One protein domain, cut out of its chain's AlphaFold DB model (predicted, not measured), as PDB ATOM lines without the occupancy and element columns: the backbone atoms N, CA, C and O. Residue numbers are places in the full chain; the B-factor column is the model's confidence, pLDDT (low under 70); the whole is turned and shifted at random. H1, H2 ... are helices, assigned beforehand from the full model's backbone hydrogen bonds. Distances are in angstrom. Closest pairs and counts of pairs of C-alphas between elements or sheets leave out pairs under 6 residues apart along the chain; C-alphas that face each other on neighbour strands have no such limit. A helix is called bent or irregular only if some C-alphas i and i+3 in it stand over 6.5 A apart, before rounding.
ATOM      1  N   PHE A  61      19.999  53.234   7.926       79.75
ATOM      2  CA  PHE A  61      20.348  53.105   6.508       79.75
ATOM      3  C   PHE A  61      21.731  52.469   6.287       79.75
ATOM      4  O   PHE A  61      21.904  51.670   5.370       79.75
ATOM      5  N   ASP A  62      22.719  52.779   7.136       78.38
ATOM      6  CA  ASP A  62      24.056  52.179   7.033       78.38
ATOM      7  C   ASP A  62      24.012  50.668   7.315       78.38
ATOM      8  O   ASP A  62      24.720  49.903   6.662       78.38
ATOM      9  N   LEU A  63      23.168  50.233   8.256       82.75
ATOM     10  CA  LEU A  63      22.969  48.812   8.555       82.75
ATOM     11  C   LEU A  63      22.209  48.089   7.449       82.75
ATOM     12  O   LEU A  63      22.646  47.026   7.011       82.75
ATOM     13  N   PHE A  64      21.139  48.701   6.944       82.69
ATOM     14  CA  PHE A  64      20.414  48.195   5.783       82.69
ATOM     15  C   PHE A  64      21.350  48.001   4.590       82.69
ATOM     16  O   PHE A  64      21.374  46.936   3.981       82.69
ATOM     17  N   LYS A  65      22.199  48.995   4.308       82.62
ATOM     18  CA  LYS A  65      23.203  48.926   3.245       82.62
ATOM     19  C   LYS A  65      24.168  47.752   3.442       82.62
ATOM     20  O   LYS A  65      24.479  47.058   2.479       82.62
ATOM     21  N   ILE A  66      24.635  47.507   4.669       82.31
ATOM     22  CA  ILE A  66      25.513  46.367   4.986       82.31
ATOM     23  C   ILE A  66      24.814  45.035   4.693       82.31
ATOM     24  O   ILE A  66      25.411  44.164   4.061       82.31
ATOM     25  N   ASP A  67      23.569  44.867   5.134       83.69
ATOM     26  CA  ASP A  67      22.828  43.621   4.927       83.69
ATOM     27  C   ASP A  67      22.418  43.423   3.463       83.69
ATOM     28  O   ASP A  67      22.480  42.302   2.957       83.69
ATOM     29  N   TRP A  68      22.117  44.508   2.749       85.56
ATOM     30  CA  TRP A  68      21.876  44.488   1.311       85.56
ATOM     31  C   TRP A  68      23.086  43.952   0.535       85.56
ATOM     32  O   TRP A  68      22.934  43.061  -0.298       85.56
ATOM     33  N   PHE A  69      24.305  44.407   0.855       82.38
ATOM     34  CA  PHE A  69      25.526  43.890   0.221       82.38
ATOM     35  C   PHE A  69      25.822  42.429   0.570       82.38
ATOM     36  O   PHE A  69      26.358  41.705  -0.266       82.38
ATOM     37  N   LYS A  70      25.481  41.970   1.783       83.81
ATOM     38  CA  LYS A  70      25.626  40.548   2.145       83.81
ATOM     39  C   LYS A  70      24.700  39.655   1.323       83.81
ATOM     40  O   LYS A  70      25.098  38.544   0.980       83.81
ATOM     41  N   LYS A  71      23.480  40.130   1.048       83.75
ATOM     42  CA  LYS A  71      22.471  39.422   0.249       83.75
ATOM     43  C   LYS A  71      22.789  39.464  -1.249       83.75
ATOM     44  O   LYS A  71      22.556  38.481  -1.940       83.75
ATOM     45  N   ASN A  72      23.380  40.556  -1.730       81.62
ATOM     46  CA  ASN A  72      23.661  40.791  -3.146       81.62
ATOM     47  C   ASN A  72      25.168  40.691  -3.456       81.62
ATOM     48  O   ASN A  72      25.818  41.672  -3.836       81.62
ATOM     49  N   GLN A  73      25.734  39.491  -3.275       73.62
ATOM     50  CA  GLN A  73      27.150  39.206  -3.537       73.62
ATOM     51  C   GLN A  73      27.439  39.271  -5.047       73.62
ATOM     52  O   GLN A  73      27.246  38.308  -5.777       73.62
ATOM     53  N   GLY A  74      27.868  40.438  -5.522       68.81
ATOM     54  CA  GLY A  74      28.142  40.696  -6.943       68.81
ATOM     55  C   GLY A  74      28.221  42.184  -7.284       68.81
ATOM     56  O   GLY A  74      28.903  42.573  -8.230       68.81
ATOM     57  N   TYR A  75      27.602  43.034  -6.463       69.00
ATOM     58  CA  TYR A  75      27.628  44.482  -6.644       69.00
ATOM     59  C   TYR A  75      28.843  45.135  -5.972       69.00
ATOM     60  O   TYR A  75      29.230  44.792  -4.852       69.00
ATOM     61  N   LYS A  76      29.448  46.121  -6.649       68.56
ATOM     62  CA  LYS A  76      30.592  46.884  -6.127       68.56
ATOM     63  C   LYS A  76      30.107  48.134  -5.395       68.56
ATOM     64  O   LYS A  76      29.379  48.947  -5.952       68.56
ATOM     65  N   ALA A  77      30.600  48.354  -4.176       59.53
ATOM     66  CA  ALA A  77      30.170  49.451  -3.300       59.53
ATOM     67  C   ALA A  77      30.421  50.883  -3.827       59.53
ATOM     68  O   ALA A  77      29.947  51.840  -3.217       59.53
ATOM     69  N   ILE A  78      31.180  51.028  -4.916       59.53
ATOM     70  CA  ILE A  78      31.624  52.313  -5.482       59.53
ATOM     71  C   ILE A  78      30.806  52.687  -6.734       59.53
ATOM     72  O   ILE A  78      30.890  53.810  -7.218       59.53
ATOM     73  N   ASP A  79      29.984  51.775  -7.253       70.31
ATOM     74  CA  ASP A  79      29.194  52.033  -8.452       70.31
ATOM     75  C   ASP A  79      27.961  52.913  -8.148       70.31
ATOM     76  O   ASP A  79      27.217  52.699  -7.181       70.31
ATOM     77  N   LYS A  80      27.752  53.934  -8.990       69.31
ATOM     78  CA  LYS A  80      26.647  54.897  -8.880       69.31
ATOM     79  C   LYS A  80      25.299  54.196  -9.050       69.31
ATOM     80  O   LYS A  80      24.377  54.491  -8.295       69.31
ATOM     81  N   HIS A  81      25.216  53.225  -9.963       73.56
ATOM     82  CA  HIS A  81      24.008  52.427 -10.181       73.56
ATOM     83  C   HIS A  81      23.652  51.602  -8.934       73.56
ATOM     84  O   HIS A  81      22.512  51.604  -8.475       73.56
ATOM     85  N   THR A  82      24.661  50.987  -8.311       73.19
ATOM     86  CA  THR A  82      24.502  50.226  -7.062       73.19
ATOM     87  C   THR A  82      23.998  51.108  -5.914       73.19
ATOM     88  O   THR A  82      23.135  50.699  -5.142       73.19
ATOM     89  N   SER A  83      24.494  52.343  -5.800       73.25
ATOM     90  CA  SER A  83      24.041  53.274  -4.757       73.25
ATOM     91  C   SER A  83      22.588  53.717  -4.950       73.25
ATOM     92  O   SER A  83      21.837  53.761  -3.977       73.25
ATOM     93  N   SER A  84      22.179  53.999  -6.190       79.31
ATOM     94  CA  SER A  84      20.791  54.340  -6.517       79.31
ATOM     95  C   SER A  84      19.826  53.191  -6.227       79.31
ATOM     96  O   SER A  84      18.757  53.426  -5.667       79.31
ATOM     97  N   LEU A  85      20.223  51.953  -6.534       82.19
ATOM     98  CA  LEU A  85      19.421  50.759  -6.273       82.19
ATOM     99  C   LEU A  85      19.192  50.538  -4.768       82.19
ATOM    100  O   LEU A  85      18.058  50.357  -4.335       82.19
ATOM    101  N   ILE A  86      20.242  50.669  -3.951       79.56
ATOM    102  CA  ILE A  86      20.139  50.562  -2.484       79.56
ATOM    103  C   ILE A  86      19.191  51.623  -1.916       79.56
ATOM    104  O   ILE A  86      18.402  51.336  -1.017       79.56
ATOM    105  N   SER A  87      19.258  52.860  -2.416       83.94
ATOM    106  CA  SER A  87      18.349  53.928  -1.987       83.94
ATOM    107  C   SER A  87      16.901  53.663  -2.393       83.94
ATOM    108  O   SER A  87      15.999  53.929  -1.601       83.94
ATOM    109  N   TYR A  88      16.670  53.123  -3.592       88.12
ATOM    110  CA  TYR A  88      15.338  52.726  -4.044       88.12
ATOM    111  C   TYR A  88      14.751  51.631  -3.145       88.12
ATOM    112  O   TYR A  88      13.645  51.784  -2.627       88.12
ATOM    113  N   GLU A  89      15.521  50.581  -2.868       84.81
ATOM    114  CA  GLU A  89      15.074  49.485  -2.008       84.81
ATOM    115  C   GLU A  89      14.869  49.917  -0.554       84.81
ATOM    116  O   GLU A  89      13.888  49.525   0.071       84.81
ATOM    117  N   TRP A  90      15.719  50.798  -0.018       86.88
ATOM    118  CA  TRP A  90      15.489  51.400   1.298       86.88
ATOM    119  C   TRP A  90      14.190  52.206   1.354       86.88
ATOM    120  O   TRP A  90      13.515  52.248   2.380       86.88
ATOM    121  N   ASN A  91      13.821  52.885   0.273       88.94
ATOM    122  CA  ASN A  91      12.562  53.616   0.247       88.94
ATOM    123  C   ASN A  91      11.358  52.671   0.164       88.94
ATOM    124  O   ASN A  91      10.326  53.003   0.743       88.94
ATOM    125  N   ALA A  92      11.526  51.504  -0.466       89.75
ATOM    126  CA  ALA A  92      10.492  50.490  -0.643       89.75
ATOM    127  C   ALA A  92      10.184  49.661   0.618       89.75
ATOM    128  O   ALA A  92       9.072  49.146   0.729       89.75
ATOM    129  N   ILE A  93      11.116  49.531   1.573       86.44
ATOM    130  CA  ILE A  93      10.826  48.812   2.827       86.44
ATOM    131  C   ILE A  93       9.847  49.590   3.720       86.44
ATOM    132  O   ILE A  93       9.791  50.830   3.713       86.44
ATOM    133  N   SER A  94       9.111  48.847   4.543       89.50
ATOM    134  CA  SER A  94       8.100  49.390   5.445       89.50
ATOM    135  C   SER A  94       8.701  50.248   6.566       89.50
ATOM    136  O   SER A  94       9.879  50.147   6.921       89.50
ATOM    137  N   LEU A  95       7.869  51.098   7.177       86.06
ATOM    138  CA  LEU A  95       8.280  51.897   8.336       86.06
ATOM    139  C   LEU A  95       8.670  51.016   9.538       86.06
ATOM    140  O   LEU A  95       9.599  51.361  10.266       86.06
ATOM    141  N   ALA A  96       8.007  49.871   9.715       86.06
ATOM    142  CA  ALA A  96       8.331  48.905  10.764       86.06
ATOM    143  C   ALA A  96       9.756  48.353  10.593       86.06
ATOM    144  O   ALA A  96      10.555  48.403  11.525       86.06
ATOM    145  N   GLU A  97      10.124  47.949   9.376       81.19
ATOM    146  CA  GLU A  97      11.479  47.472   9.075       81.19
ATOM    147  C   GLU A  97      12.528  48.581   9.241       81.19
ATOM    148  O   GLU A  97      13.615  48.342   9.771       81.19
ATOM    149  N   LYS A  98      12.209  49.827   8.858       82.06
ATOM    150  CA  LYS A  98      13.092  50.984   9.105       82.06
ATOM    151  C   LYS A  98      13.349  51.191  10.597       82.06
ATOM    152  O   LYS A  98      14.486  51.487  10.977       82.06
ATOM    153  N   ASN A  99      12.327  51.009  11.432       81.81
ATOM    154  CA  ASN A  99      12.442  51.126  12.884       81.81
ATOM    155  C   ASN A  99      13.309  50.012  13.482       81.81
ATOM    156  O   ASN A  99      14.156  50.309  14.322       81.81
ATOM    157  N   GLU A 100      13.206  48.777  12.986       86.19
ATOM    158  CA  GLU A 100      14.107  47.694  13.405       86.19
ATOM    159  C   GLU A 100      15.575  48.008  13.095       86.19
ATOM    160  O   GLU A 100      16.460  47.781  13.924       86.19
ATOM    161  N   TYR A 101      15.868  48.552  11.908       82.25
ATOM    162  CA  TYR A 101      17.229  48.979  11.574       82.25
ATOM    163  C   TYR A 101      17.689  50.160  12.436       82.25
ATOM    164  O   TYR A 101      18.868  50.236  12.785       82.25
ATOM    165  N   ALA A 102      16.786  51.072  12.805       78.19
ATOM    166  CA  ALA A 102      17.089  52.176  13.711       78.19
ATOM    167  C   ALA A 102      17.372  51.698  15.147       78.19
ATOM    168  O   ALA A 102      18.239  52.256  15.817       78.19
ATOM    169  N   GLU A 103      16.687  50.659  15.624       77.81
ATOM    170  CA  GLU A 103      16.962  50.007  16.913       77.81
ATOM    171  C   GLU A 103      18.299  49.273  16.902       77.81
ATOM    172  O   GLU A 103      19.175  49.582  17.708       77.81
ATOM    173  N   LYS A 104      18.536  48.432  15.890       79.44
ATOM    174  CA  LYS A 104      19.829  47.753  15.693       79.44
ATOM    175  C   LYS A 104      20.997  48.743  15.603       79.44
ATOM    176  O   LYS A 104      22.096  48.451  16.068       79.44
ATOM    177  N   ALA A 105      20.774  49.919  15.016       74.88
ATOM    178  CA  ALA A 105      21.768  50.986  14.918       74.88
ATOM    179  C   ALA A 105      22.055  51.671  16.262       74.88
ATOM    180  O   ALA A 105      23.206  52.024  16.522       74.88
ATOM    181  N   ARG A 106      21.035  51.832  17.118       68.38
ATOM    182  CA  ARG A 106      21.180  52.366  18.482       68.38
ATOM    183  C   ARG A 106      21.981  51.424  19.380       68.38
ATOM    184  O   ARG A 106      22.829  51.898  20.135       68.38
ATOM    185  N   ASP A 107      21.762  50.120  19.239       64.00
ATOM    186  CA  ASP A 107      22.416  49.096  20.060       64.00
ATOM    187  C   ASP A 107      23.814  48.716  19.560       64.00
ATOM    188  O   ASP A 107      24.598  48.105  20.290       64.00
ATOM    189  N   MET A 108      24.168  49.091  18.326       60.03
ATOM    190  CA  MET A 108      25.490  48.813  17.784       60.03
ATOM    191  C   MET A 108      26.529  49.762  18.416       60.03
ATOM    192  O   MET A 108      26.527  50.967  18.141       60.03
TER     193      MET A 108
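What this domain is: This is residues 61 to 108 of the 251 residues of an uncharacterized protein of Rhizophagus irregularis (UniProt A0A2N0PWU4). Two helices, H2 and H3, make the arms of a V, and the first helix, H1, sits in its mouth, crossing the direction of both arms and packing on each. The tip of the V, residues 91 to 96, sticks out. The printed part has 48 residues with three named helices, H1, H2 and H3 in that order, and no named strand: its class is all helix. It is only just compact, close to loose, with a radius of gyration of the C-alphas of 11.1 A and spans of 28 by 21 by 15 A.

How they stand to each other: H1, residues 61 to 71, touches H2, residues 80 to 92, with residues 86 to 90 of H2 alone. Their closest C-alphas, those of Lys 65 and Ile 86, are 6.7 A apart, and their lines are only just about perpendicular, at 72 degrees. H1 also touches H3, residues 95 to 107. The closest C-alphas there are those of Leu 63 and Tyr 101, 6.5 A apart, and the lines are about perpendicular, at 80 degrees. H2 and H3 are only just apart, their closest C-alphas 8.2 A from each other. In H1, H2 and H3 every O i to N i+4 pair is within hydrogen-bond range.

Where its parts are: H1 begins at C-alpha 61, at (20.348, 53.105, 6.508), and measures 15.2 A from first to last C-alpha. H2 begins at C-alpha 80, at (26.647, 54.897, -8.880), and measures 18.7 A. H3 measures 18.6 A and ends at C-alpha 107, at (22.416, 49.096, 20.060).

The domain as a whole: The C-alphas farthest apart are those of His 81 and Asp 107, 30.5 A. The printed part has no cut. The link from H1 to H2 is short, with 8 residues, and that from H2 to H3 is tight, with 2. The mean pLDDT of the printed part is 78.7; residues 74 to 78, residue 80 and residues 106 to 108 are under 70.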